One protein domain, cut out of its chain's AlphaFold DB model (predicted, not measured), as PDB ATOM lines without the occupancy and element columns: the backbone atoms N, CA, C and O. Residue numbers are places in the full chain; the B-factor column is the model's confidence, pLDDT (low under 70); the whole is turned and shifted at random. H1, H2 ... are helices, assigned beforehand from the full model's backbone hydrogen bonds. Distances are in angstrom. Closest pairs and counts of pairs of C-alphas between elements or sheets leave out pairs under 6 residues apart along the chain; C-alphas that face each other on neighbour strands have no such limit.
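Overview. This is residues 159 to 206 and 391 to 441 of the 442 residues of an uncharacterized protein of Bdellovibrio sp. qaytius (UniProt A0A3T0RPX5). H1 and H2 form a helical hairpin; H3 crosses the first residues of H2, then H4 and H5 fold back, bringing H5 to H2's last residues. The printed part has 99 residues with five named helices, H1 to H5 in order, and no named strand: all helix. It is compact, radius of gyration of the C-alphas 13.2 A, spanning 35 by 29 by 22 A.

Along the chain. H1, residues 159 to 175, begins at C-alpha (166.894, 161.342, 213.557) and measures 23.9 A from first to last C-alpha; H2, residues 183 to 195, 18.5 A. H3 is residues 397 to 408, H4 417 to 427, H5 431 to 439, ending at C-alpha (145.242, 161.464, 211.302).

Arrangement. H1 touches H2, closest C-alphas Cys 171 and Cys 193, 5.1 A. H2, by residues 183 to 185 alone, touches H3 about perpendicular, 87 degrees; closest C-alphas Tyr 185 and Asn 402, 5.0 A. In H1 to H5 every O i to N i+4 pair is within hydrogen-bond range.

Size, cuts and confidence. The C-alphas of Glu 206 and Leu 391 are 21.9 A apart across the cut. Residues 391, 412 to 413 and 440 to 441 have pLDDT under 70.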
ATOM      1  N   ALA A 159     167.577 160.136 214.031       95.12
ATOM      2  CA  ALA A 159     166.894 161.342 213.557       95.12
ATOM      3  C   ALA A 159     165.470 161.442 214.124       95.12
ATOM      4  O   ALA A 159     165.020 162.520 214.503       95.12
ATOM      5  N   PHE A 160     164.775 160.311 214.238       94.69
ATOM      6  CA  PHE A 160     163.441 160.233 214.814       94.69
ATOM      7  C   PHE A 160     163.433 160.616 216.298       94.69
ATOM      8  O   PHE A 160     162.615 161.429 216.721       94.69
ATOM      9  N   ASN A 161     164.348 160.065 217.098       94.62
ATOM     10  CA  ASN A 161     164.439 160.345 218.532       94.62
ATOM     11  C   ASN A 161     164.881 161.787 218.815       94.62
ATOM     12  O   ASN A 161     164.334 162.432 219.717       94.62
ATOM     13  N   ASP A 162     165.823 162.313 218.029       94.81
ATOM     14  CA  ASP A 162     166.212 163.724 218.075       94.81
ATOM     15  C   ASP A 162     165.011 164.628 217.767       94.81
ATOM     16  O   ASP A 162     164.645 165.516 218.545       94.81
ATOM     17  N   ALA A 163     164.298 164.325 216.685       94.75
ATOM     18  CA  ALA A 163     163.132 165.091 216.299       94.75
ATOM     19  C   ALA A 163     161.977 164.976 217.311       94.75
ATOM     20  O   ALA A 163     161.314 165.971 217.610       94.75
ATOM     21  N   LYS A 164     161.779 163.804 217.929       94.44
ATOM     22  CA  LYS A 164     160.808 163.590 219.014       94.44
ATOM     23  C   LYS A 164     161.148 164.419 220.252       94.44
ATOM     24  O   LYS A 164     160.249 164.955 220.898       94.44
ATOM     25  N   THR A 165     162.431 164.566 220.572       95.56
ATOM     26  CA  THR A 165     162.890 165.436 221.664       95.56
ATOM     27  C   THR A 165     162.536 166.897 221.382       95.56
ATOM     28  O   THR A 165     161.958 167.572 222.238       95.56
ATOM     29  N   HIS A 166     162.769 167.359 220.152       94.69
ATOM     30  CA  HIS A 166     162.361 168.694 219.711       94.69
ATOM     31  C   HIS A 166     160.840 168.879 219.726       94.69
ATOM     32  O   HIS A 166     160.360 169.913 220.187       94.69
ATOM     33  N   ALA A 167     160.065 167.870 219.324       93.56
ATOM     34  CA  ALA A 167     158.606 167.915 219.380       93.56
ATOM     35  C   ALA A 167     158.067 168.090 220.807       93.56
ATOM     36  O   ALA A 167     157.120 168.854 221.009       93.56
ATOM     37  N   LYS A 168     158.683 167.435 221.803       96.06
ATOM     38  CA  LYS A 168     158.340 167.622 223.223       96.06
ATOM     39  C   LYS A 168     158.641 169.041 223.697       96.06
ATOM     40  O   LYS A 168     157.789 169.657 224.334       96.06
ATOM     41  N   LYS A 169     159.819 169.575 223.353       96.12
ATOM     42  CA  LYS A 169     160.191 170.962 223.673       96.12
ATOM     43  C   LYS A 169     159.215 171.955 223.037       96.12
ATOM     44  O   LYS A 169     158.712 172.831 223.731       96.12
ATOM     45  N   PHE A 170     158.895 171.759 221.759       94.50
ATOM     46  CA  PHE A 170     157.924 172.569 221.027       94.50
ATOM     47  C   PHE A 170     156.537 172.529 221.682       94.50
ATOM     48  O   PHE A 170     155.921 173.572 221.873       94.50
ATOM     49  N   CYS A 171     156.066 171.343 222.088       95.56
ATOM     50  CA  CYS A 171     154.815 171.198 222.835       95.56
ATOM     51  C   CYS A 171     154.826 172.042 224.120       95.56
ATOM     52  O   CYS A 171     153.899 172.816 224.346       95.56
ATOM     53  N   LEU A 172     155.872 171.925 224.947       96.19
ATOM     54  CA  LEU A 172     155.972 172.680 226.199       96.19
ATOM     55  C   LEU A 172     155.973 174.191 225.944       96.19
ATOM     56  O   LEU A 172     155.185 174.909 226.556       96.19
ATOM     57  N   GLU A 173     156.783 174.653 224.993       95.56
ATOM     58  CA  GLU A 173     156.865 176.062 224.605       95.56
ATOM     59  C   GLU A 173     155.505 176.602 224.142       95.56
ATOM     60  O   GLU A 173     154.983 177.551 224.726       95.56
ATOM     61  N   LYS A 174     154.881 175.966 223.146       94.88
ATOM     62  CA  LYS A 174     153.619 176.444 222.564       94.88
ATOM     63  C   LYS A 174     152.411 176.241 223.484       94.88
ATOM     64  O   LYS A 174     151.443 176.992 223.404       94.88
ATOM     65  N   SER A 175     152.449 175.272 224.400       95.81
ATOM     66  CA  SER A 175     151.393 175.120 225.409       95.81
ATOM     67  C   SER A 175     151.316 176.320 226.355       95.81
ATOM     68  O   SER A 175     150.216 176.745 226.711       95.81
ATOM     69  N   SER A 176     152.463 176.933 226.676       94.69
ATOM     70  CA  SER A 176     152.525 178.128 227.525       94.69
ATOM     71  C   SER A 176     151.901 179.372 226.880       94.69
ATOM     72  O   SER A 176     151.521 180.301 227.586       94.69
ATOM     73  N   THR A 177     151.735 179.375 225.553       94.12
ATOM     74  CA  THR A 177     151.124 180.479 224.802       94.12
ATOM     75  C   THR A 177     149.638 180.256 224.506       94.12
ATOM     76  O   THR A 177     149.028 181.040 223.782       94.12
ATOM     77  N   THR A 178     149.042 179.179 225.031       94.38
ATOM     78  CA  THR A 178     147.604 178.913 224.885       94.38
ATOM     79  C   THR A 178     146.777 179.874 225.738       94.38
ATOM     80  O   THR A 178     147.182 180.290 226.821       94.38
ATOM     81  N   SER A 179     145.594 180.244 225.248       94.12
ATOM     82  CA  SER A 179     144.684 181.161 225.942       94.12
ATOM     83  C   SER A 179     143.231 180.730 225.770       94.12
ATOM     84  O   SER A 179     142.908 179.916 224.904       94.12
ATOM     85  N   ASN A 180     142.318 181.309 226.546       93.00
ATOM     86  CA  ASN A 180     140.886 181.048 226.387       93.00
ATOM     87  C   ASN A 180     140.299 181.601 225.067       93.00
ATOM     88  O   ASN A 180     139.193 181.212 224.702       93.00
ATOM     89  N   LYS A 181     141.027 182.462 224.339       90.19
ATOM     90  CA  LYS A 181     140.594 183.067 223.064       90.19
ATOM     91  C   LYS A 181     141.027 182.278 221.823       90.19
ATOM     92  O   LYS A 181     140.568 182.561 220.722       90.19
ATOM     93  N   THR A 182     141.920 181.304 221.976       90.44
ATOM     94  CA  THR A 182     142.623 180.655 220.859       90.44
ATOM     95  C   THR A 182     142.207 179.195 220.709       90.44
ATOM     96  O   THR A 182     143.038 178.295 220.754       90.44
ATOM     97  N   TYR A 183     140.905 178.935 220.581       92.94
ATOM     98  CA  TYR A 183     140.356 177.577 220.622       92.94
ATOM     99  C   TYR A 183     140.998 176.589 219.638       92.94
ATOM    100  O   TYR A 183     141.465 175.528 220.052       92.94
ATOM    101  N   PHE A 184     141.102 176.942 218.356       90.75
ATOM    102  CA  PHE A 184     141.663 176.038 217.346       90.75
ATOM    103  C   PHE A 184     143.161 175.847 217.510       90.75
ATOM    104  O   PHE A 184     143.669 174.742 217.329       90.75
ATOM    105  N   TYR A 185     143.862 176.898 217.927       92.50
ATOM    106  CA  TYR A 185     145.258 176.781 218.319       92.50
ATOM    107  C   TYR A 185     145.435 175.827 219.508       92.50
ATOM    108  O   TYR A 185     146.300 174.959 219.472       92.50
ATOM    109  N   ASN A 186     144.581 175.902 220.532       94.25
ATOM    110  CA  ASN A 186     144.657 175.005 221.686       94.25
ATOM    111  C   ASN A 186     144.405 173.545 221.275       94.25
ATOM    112  O   ASN A 186     145.101 172.652 221.755       94.25
ATOM    113  N   GLN A 187     143.463 173.300 220.358       92.56
ATOM    114  CA  GLN A 187     143.226 171.972 219.779       92.56
ATOM    115  C   GLN A 187     144.454 171.464 219.015       92.56
ATOM    116  O   GLN A 187     144.875 170.324 219.212       92.56
ATOM    117  N   LEU A 188     145.066 172.322 218.194       91.81
ATOM    118  CA  LEU A 188     146.299 172.005 217.479       91.81
ATOM    119  C   LEU A 188     147.419 171.604 218.450       91.81
ATOM    120  O   LEU A 188     148.017 170.538 218.302       91.81
ATOM    121  N   ILE A 189     147.688 172.436 219.458       94.06
ATOM    122  CA  ILE A 189     148.738 172.162 220.443       94.06
ATOM    123  C   ILE A 189     148.413 170.902 221.252       94.06
ATOM    124  O   ILE A 189     149.315 170.121 221.536       94.06
ATOM    125  N   SER A 190     147.140 170.632 221.546       93.38
ATOM    126  CA  SER A 190     146.707 169.402 222.226       93.38
ATOM    127  C   SER A 190     147.020 168.149 221.417       93.38
ATOM    128  O   SER A 190     147.636 167.210 221.936       93.38
ATOM    129  N   LYS A 191     146.682 168.152 220.123       92.19
ATOM    130  CA  LYS A 191     147.024 167.062 219.199       92.19
ATOM    131  C   LYS A 191     148.535 166.880 219.094       92.19
ATOM    132  O   LYS A 191     149.033 165.761 219.203       92.19
ATOM    133  N   TRP A 192     149.269 167.983 218.971       91.19
ATOM    134  CA  TRP A 192     150.725 167.965 218.904       91.19
ATOM    135  C   TRP A 192     151.375 167.389 220.169       91.19
ATOM    136  O   TRP A 192     152.238 166.517 220.099       91.19
ATOM    137  N   CYS A 193     150.942 167.840 221.344       93.38
ATOM    138  CA  CYS A 193     151.434 167.355 222.627       93.38
ATOM    139  C   CYS A 193     151.115 165.873 222.845       93.38
ATOM    140  O   CYS A 193     151.971 165.122 223.321       93.38
ATOM    141  N   SER A 194     149.924 165.432 222.429       92.31
ATOM    142  CA  SER A 194     149.526 164.021 222.460       92.31
ATOM    143  C   SER A 194     150.439 163.172 221.575       92.31
ATOM    144  O   SER A 194     151.005 162.184 222.046       92.31
ATOM    145  N   TYR A 195     150.687 163.617 220.339       89.62
ATOM    146  CA  TYR A 195     151.633 162.978 219.422       89.62
ATOM    147  C   TYR A 195     153.054 162.897 220.004       89.62
ATOM    148  O   TYR A 195     153.687 161.841 219.999       89.62
ATOM    149  N   ALA A 196     153.545 163.987 220.601       91.31
ATOM    150  CA  ALA A 196     154.852 164.032 221.260       91.31
ATOM    151  C   ALA A 196     154.922 163.200 222.560       91.31
ATOM    152  O   ALA A 196     155.998 163.079 223.160       91.31
ATOM    153  N   SER A 197     153.797 162.626 223.007       92.94
ATOM    154  CA  SER A 197     153.644 161.958 224.304       92.94
ATOM    155  C   SER A 197     154.064 162.859 225.472       92.94
ATOM    156  O   SER A 197     154.693 162.410 226.432       92.94
ATOM    157  N   GLN A 198     153.758 164.154 225.368       95.75
ATOM    158  CA  GLN A 198     154.118 165.173 226.342       95.75
ATOM    159  C   GLN A 198     152.856 165.710 227.009       95.75
ATOM    160  O   GLN A 198     151.984 166.283 226.360       95.75
ATOM    161  N   LYS A 199     152.769 165.563 228.335       94.25
ATOM    162  CA  LYS A 199     151.715 166.224 229.109       94.25
ATOM    163  C   LYS A 199     152.010 167.720 229.152       94.25
ATOM    164  O   LYS A 199     153.116 168.113 229.528       94.25
ATOM    165  N   ALA A 200     151.024 168.527 228.786       93.38
ATOM    166  CA  ALA A 200     151.106 169.976 228.813       93.38
ATOM    167  C   ALA A 200     149.797 170.570 229.341       93.38
ATOM    168  O   ALA A 200     148.715 170.041 229.083       93.38
ATOM    169  N   ALA A 201     149.904 171.657 230.104       93.81
ATOM    170  CA  ALA A 201     148.747 172.379 230.611       93.81
ATOM    171  C   ALA A 201     148.206 173.286 229.502       93.81
ATOM    172  O   ALA A 201     148.740 174.362 229.254       93.81
ATOM    173  N   ILE A 202     147.165 172.824 228.812       93.19
ATOM    174  CA  ILE A 202     146.510 173.583 227.746       93.19
ATOM    175  C   ILE A 202     145.283 174.273 228.325       93.19
ATOM    176  O   ILE A 202     144.435 173.632 228.953       93.19
ATOM    177  N   VAL A 203     145.187 175.584 228.113       95.00
ATOM    178  CA  VAL A 203     144.049 176.377 228.582       95.00
ATOM    179  C   VAL A 203     142.772 175.900 227.887       95.00
ATOM    180  O   VAL A 203     142.705 175.822 226.658       95.00
ATOM    181  N   LYS A 204     141.735 175.586 228.671       92.69
ATOM    182  CA  LYS A 204     140.409 175.272 228.127       92.69
ATOM    183  C   LYS A 204     139.812 176.522 227.482       92.69
ATOM    184  O   LYS A 204     139.862 177.610 228.050       92.69
ATOM    185  N   SER A 205     139.233 176.346 226.310       93.31
ATOM    186  CA  SER A 205     138.582 177.391 225.527       93.31
ATOM    187  C   SER A 205     137.312 176.828 224.910       93.31
ATOM    188  O   SER A 205     137.186 175.616 224.721       93.31
ATOM    189  N   GLU A 206     136.360 177.707 224.626       93.81
ATOM    190  CA  GLU A 206     135.119 177.337 223.955       93.81
ATOM    191  C   GLU A 206     135.233 177.598 222.459       93.81
ATOM    192  O   GLU A 206     135.870 178.566 222.031       93.81
ATOM    193  N   LEU A 391     143.349 188.253 207.054       68.69
ATOM    194  CA  LEU A 391     144.730 187.862 207.359       68.69
ATOM    195  C   LEU A 391     145.740 188.857 206.760       68.69
ATOM    196  O   LEU A 391     146.214 188.687 205.639       68.69
ATOM    197  N   THR A 392     146.083 189.895 207.523       75.00
ATOM    198  CA  THR A 392     147.180 190.824 207.213       75.00
ATOM    199  C   THR A 392     148.393 190.569 208.110       75.00
ATOM    200  O   THR A 392     148.256 190.090 209.241       75.00
ATOM    201  N   ASP A 393     149.580 190.974 207.647       71.69
ATOM    202  CA  ASP A 393     150.843 190.868 208.401       71.69
ATOM    203  C   ASP A 393     150.833 191.643 209.740       71.69
ATOM    204  O   ASP A 393     151.700 191.430 210.586       71.69
ATOM    205  N   SER A 394     149.850 192.524 209.971       79.62
ATOM    206  CA  SER A 394     149.685 193.268 211.229       79.62
ATOM    207  C   SER A 394     148.951 192.492 212.332       79.62
ATOM    208  O   SER A 394     148.890 192.965 213.466       79.62
ATOM    209  N   THR A 395     148.366 191.332 212.026       79.50
ATOM    210  CA  THR A 395     147.626 190.519 213.006       79.50
ATOM    211  C   THR A 395     148.601 189.849 213.985       79.50
ATOM    212  O   THR A 395     149.594 189.268 213.535       79.50
ATOM    213  N   PRO A 396     148.353 189.861 215.314       85.81
ATOM    214  CA  PRO A 396     149.197 189.146 216.265       85.81
ATOM    215  C   PRO A 396     149.394 187.682 215.853       85.81
ATOM    216  O   PRO A 396     148.439 186.977 215.536       85.81
ATOM    217  N   ARG A 397     150.639 187.198 215.888       84.50
ATOM    218  CA  ARG A 397     151.033 185.911 215.281       84.50
ATOM    219  C   ARG A 397     150.184 184.710 215.727       84.50
ATOM    220  O   ARG A 397     149.825 183.879 214.902       84.50
ATOM    221  N   ILE A 398     149.833 184.618 217.012       84.75
ATOM    222  CA  ILE A 398     149.001 183.518 217.543       84.75
ATOM    223  C   ILE A 398     147.558 183.620 217.038       84.75
ATOM    224  O   ILE A 398     146.939 182.605 216.723       84.75
ATOM    225  N   GLU A 399     147.024 184.834 216.939       85.12
ATOM    226  CA  GLU A 399     145.690 185.069 216.396       85.12
ATOM    227  C   GLU A 399     145.651 184.738 214.905       85.12
ATOM    228  O   GLU A 399     144.743 184.033 214.470       85.12
ATOM    229  N   LEU A 400     146.696 185.118 214.162       85.62
ATOM    230  CA  LEU A 400     146.878 184.739 212.766       85.62
ATOM    231  C   LEU A 400     146.890 183.212 212.599       85.62
ATOM    232  O   LEU A 400     146.178 182.693 211.744       85.62
ATOM    233  N   ILE A 401     147.630 182.474 213.437       85.50
ATOM    234  CA  ILE A 401     147.631 180.998 213.422       85.50
ATOM    235  C   ILE A 401     146.235 180.448 213.738       85.50
ATOM    236  O   ILE A 401     145.755 179.553 213.046       85.50
ATOM    237  N   ASN A 402     145.576 180.964 214.778       87.44
ATOM    238  CA  ASN A 402     144.251 180.502 215.181       87.44
ATOM    239  C   ASN A 402     143.212 180.730 214.072       87.44
ATOM    240  O   ASN A 402     142.467 179.811 213.746       87.44
ATOM    241  N   GLN A 403     143.192 181.912 213.454       86.25
ATOM    242  CA  GLN A 403     142.324 182.212 212.312       86.25
ATOM    243  C   GLN A 403     142.681 181.364 211.087       86.25
ATOM    244  O   GLN A 403     141.792 180.822 210.436       86.25
ATOM    245  N   SER A 404     143.972 181.149 210.829       85.94
ATOM    246  CA  SER A 404     144.427 180.272 209.749       85.94
ATOM    247  C   SER A 404     143.914 178.839 209.922       85.94
ATOM    248  O   SER A 404     143.438 178.227 208.969       85.94
ATOM    249  N   LEU A 405     143.959 178.312 211.150       86.00
ATOM    250  CA  LEU A 405     143.404 176.999 211.486       86.00
ATOM    251  C   LEU A 405     141.890 176.940 211.288       86.00
ATOM    252  O   LEU A 405     141.391 175.913 210.836       86.00
ATOM    253  N   ILE A 406     141.166 178.023 211.591       88.50
ATOM    254  CA  ILE A 406     139.727 178.125 211.317       88.50
ATOM    255  C   ILE A 406     139.479 178.059 209.811       88.50
ATOM    256  O   ILE A 406     138.723 177.207 209.349       88.50
ATOM    257  N   CYS A 407     140.164 178.902 209.038       87.50
ATOM    258  CA  CYS A 407     140.020 178.969 207.586       87.50
ATOM    259  C   CYS A 407     140.318 177.619 206.901       87.50
ATOM    260  O   CYS A 407     139.577 177.171 206.018       87.50
ATOM    261  N   LEU A 408     141.356 176.909 207.361       85.50
ATOM    262  CA  LEU A 408     141.747 175.590 206.848       85.50
ATOM    263  C   LEU A 408     140.650 174.524 206.962       85.50
ATOM    264  O   LEU A 408     140.646 173.589 206.162       85.50
ATOM    265  N   ARG A 409     139.694 174.668 207.890       83.44
ATOM    266  CA  ARG A 409     138.563 173.732 208.017       83.44
ATOM    267  C   ARG A 409     137.675 173.707 206.775       83.44
ATOM    268  O   ARG A 409     137.111 172.663 206.468       83.44
ATOM    269  N   GLN A 410     137.578 174.832 206.060       81.94
ATOM    270  CA  GLN A 410     136.760 174.961 204.852       81.94
ATOM    271  C   GLN A 410     137.595 174.887 203.562       81.94
ATOM    272  O   GLN A 410     137.118 174.395 202.537       81.94
ATOM    273  N   MET A 411     138.849 175.352 203.600       75.88
ATOM    274  CA  MET A 411     139.723 175.493 202.425       75.88
ATOM    275  C   MET A 411     140.814 174.416 202.331       75.88
ATOM    276  O   MET A 411     141.932 174.698 201.901       75.88
ATOM    277  N   SER A 412     140.507 173.167 202.693       63.91
ATOM    278  CA  SER A 412     141.512 172.092 202.819       63.91
ATOM    279  C   SER A 412     142.358 171.836 201.563       63.91
ATOM    280  O   SER A 412     143.469 171.324 201.669       63.91
ATOM    281  N   LYS A 413     141.871 172.198 200.367       68.31
ATOM    282  CA  LYS A 413     142.587 171.952 199.105       68.31
ATOM    283  C   LYS A 413     143.571 173.054 198.705       68.31
ATOM    284  O   LYS A 413     144.577 172.723 198.098       68.31
ATOM    285  N   ASN A 414     143.290 174.319 199.023       76.56
ATOM    286  CA  ASN A 414     144.074 175.471 198.557       76.56
ATOM    287  C   ASN A 414     144.094 176.568 199.636       76.56
ATOM    288  O   ASN A 414     143.340 177.539 199.529       76.56
ATOM    289  N   PRO A 415     144.897 176.417 200.700       77.06
ATOM    290  CA  PRO A 415     145.024 177.468 201.698       77.06
ATOM    291  C   PRO A 415     145.620 178.748 201.088       77.06
ATOM    292  O   PRO A 415     146.529 178.652 200.259       77.06
ATOM    293  N   PRO A 416     145.165 179.942 201.510       80.56
ATOM    294  CA  PRO A 416     145.839 181.200 201.203       80.56
ATOM    295  C   PRO A 416     147.348 181.138 201.490       80.56
ATOM    296  O   PRO A 416     147.771 180.557 202.489       80.56
ATOM    297  N   GLU A 417     148.170 181.775 200.651       83.88
ATOM    298  CA  GLU A 417     149.640 181.720 200.743       83.88
ATOM    299  C   GLU A 417     150.173 182.142 202.124       83.88
ATOM    300  O   GLU A 417     151.104 181.532 202.652       83.88
ATOM    301  N   VAL A 418     149.540 183.144 202.745       82.25
ATOM    302  CA  VAL A 418     149.866 183.614 204.102       82.25
ATOM    303  C   VAL A 418     149.763 182.471 205.114       82.25
ATOM    304  O   VAL A 418     150.659 182.303 205.941       82.25
ATOM    305  N   ILE A 419     148.726 181.635 205.009       80.19
ATOM    306  CA  ILE A 419     148.548 180.464 205.872       80.19
ATOM    307  C   ILE A 419     149.689 179.475 205.641       80.19
ATOM    308  O   ILE A 419     150.357 179.082 206.595       80.19
ATOM    309  N   SER A 420     149.960 179.105 204.388       84.44
ATOM    310  CA  SER A 420     151.046 178.173 204.060       84.44
ATOM    311  C   SER A 420     152.384 178.641 204.636       84.44
ATOM    312  O   SER A 420     153.072 177.875 205.308       84.44
ATOM    313  N   ARG A 421     152.697 179.933 204.483       86.44
ATOM    314  CA  ARG A 421     153.926 180.548 204.992       86.44
ATOM    315  C   ARG A 421     154.006 180.531 206.518       86.44
ATOM    316  O   ARG A 421     155.068 180.260 207.073       86.44
ATOM    317  N   VAL A 422     152.898 180.801 207.214       86.88
ATOM    318  CA  VAL A 422     152.832 180.715 208.682       86.88
ATOM    319  C   VAL A 422     153.143 179.297 209.145       86.88
ATOM    320  O   VAL A 422     153.966 179.124 210.043       86.88
ATOM    321  N   PHE A 423     152.538 178.287 208.516       88.81
ATOM    322  CA  PHE A 423     152.756 176.892 208.894       88.81
ATOM    323  C   PHE A 423     154.194 176.439 208.621       88.81
ATOM    324  O   PHE A 423     154.838 175.873 209.506       88.81
ATOM    325  N   GLU A 424     154.736 176.772 207.452       89.69
ATOM    326  CA  GLU A 424     156.114 176.440 207.095       89.69
ATOM    327  C   GLU A 424     157.138 177.121 208.008       89.69
ATOM    328  O   GLU A 424     158.131 176.501 208.387       89.69
ATOM    329  N   ASN A 425     156.900 178.372 208.403       88.75
ATOM    330  CA  ASN A 425     157.828 179.107 209.261       88.75
ATOM    331  C   ASN A 425     157.742 178.685 210.732       88.75
ATOM    332  O   ASN A 425     158.761 178.643 211.415       88.75
ATOM    333  N   GLU A 426     156.542 178.406 211.244       87.69
ATOM    334  CA  GLU A 426     156.334 178.071 212.662       87.69
ATOM    335  C   GLU A 426     156.509 176.591 212.963       87.69
ATOM    336  O   GLU A 426     157.079 176.219 213.985       87.69
ATOM    337  N   TYR A 427     155.996 175.744 212.078       88.75
ATOM    338  CA  TYR A 427     155.917 174.306 212.296       88.75
ATOM    339  C   TYR A 427     156.803 173.532 211.335       88.75
ATOM    340  O   TYR A 427     156.832 172.306 211.403       88.75
ATOM    341  N   GLN A 428     157.533 174.221 210.449       91.81
ATOM    342  CA  GLN A 428     158.478 173.610 209.512       91.81
ATOM    343  C   GLN A 428     157.803 172.645 208.525       91.81
ATOM    344  O   GLN A 428     158.492 171.870 207.867       91.81
ATOM    345  N   MET A 429     156.473 172.706 208.421       90.69
ATOM    346  CA  MET A 429     155.605 171.805 207.667       90.69
ATOM    347  C   MET A 429     154.479 172.603 207.021       90.69
ATOM    348  O   MET A 429     154.064 173.630 207.550       90.69
ATOM    349  N   THR A 430     153.926 172.098 205.927       90.06
ATOM    350  CA  THR A 430     152.682 172.637 205.366       90.06
ATOM    351  C   THR A 430     151.477 172.259 206.238       90.06
ATOM    352  O   THR A 430     151.526 171.312 207.030       90.06
ATOM    353  N   SER A 431     150.353 172.958 206.069       84.88
ATOM    354  CA  SER A 431     149.093 172.603 206.738       84.88
ATOM    355  C   SER A 431     148.616 171.185 206.391       84.88
ATOM    356  O   SER A 431     148.128 170.473 207.265       84.88
ATOM    357  N   ILE A 432     148.823 170.742 205.146       85.25
ATOM    358  CA  ILE A 432     148.457 169.400 204.665       85.25
ATOM    359  C   ILE A 432     149.329 168.319 205.319       85.25
ATOM    360  O   ILE A 432     148.825 167.271 205.738       85.25
ATOM    361  N   GLU A 433     150.641 168.560 205.417       89.81
ATOM    362  CA  GLU A 433     151.570 167.652 206.105       89.81
ATOM    363  C   GLU A 433     151.158 167.493 207.577       89.81
ATOM    364  O   GLU A 433     151.064 166.375 208.086       89.81
ATOM    365  N   MET A 434     150.811 168.602 208.234       87.56
ATOM    366  CA  MET A 434     150.367 168.606 209.623       87.56
ATOM    367  C   MET A 434     149.024 167.889 209.835       87.56
ATOM    368  O   MET A 434     148.904 167.079 210.753       87.56
ATOM    369  N   GLU A 435     148.019 168.141 208.991       84.81
ATOM    370  CA  GLU A 435     146.731 167.441 209.074       84.81
ATOM    371  C   GLU A 435     146.917 165.931 208.885       84.81
ATOM    372  O   GLU A 435     146.333 165.130 209.617       84.81
ATOM    373  N   THR A 436     147.776 165.534 207.941       85.19
ATOM    374  CA  THR A 436     148.086 164.118 207.727       85.19
ATOM    375  C   THR A 436     148.747 163.506 208.960       85.19
ATOM    376  O   THR A 436     148.376 162.404 209.354       85.19
ATOM    377  N   LEU A 437     149.687 164.212 209.595       84.12
ATOM    378  CA  LEU A 437     150.346 163.722 210.805       84.12
ATOM    379  C   LEU A 437     149.337 163.427 211.923       84.12
ATOM    380  O   LEU A 437     149.440 162.402 212.590       84.12
ATOM    381  N   PHE A 438     148.335 164.289 212.110       81.31
ATOM    382  CA  PHE A 438     147.347 164.098 213.172       81.31
ATOM    383  C   PHE A 438     146.329 162.994 212.901       81.31
ATOM    384  O   PHE A 438     145.816 162.430 213.861       81.31
ATOM    385  N   LYS A 439     146.081 162.630 211.638       81.56
ATOM    386  CA  LYS A 439     145.242 161.464 211.302       81.56
ATOM    387  C   LYS A 439     145.860 160.131 211.729       81.56
ATOM    388  O   LYS A 439     145.151 159.144 211.787       81.56
ATOM    389  N   VAL A 440     147.164 160.091 212.018       67.69
ATOM    390  CA  VAL A 440     147.851 158.887 212.524       67.69
ATOM    391  C   VAL A 440     147.623 158.688 214.033       67.69
ATOM    392  O   VAL A 440     147.903 157.617 214.561       67.69
ATOM    393  N   VAL A 441     147.165 159.728 214.739       59.88
ATOM    394  CA  VAL A 441     147.063 159.762 216.212       59.88
ATOM    395  C   VAL A 441     145.638 159.519 216.711       59.88
ATOM    396  O   VAL A 441     145.463 159.151 217.872       59.88
TER     397      VAL A 441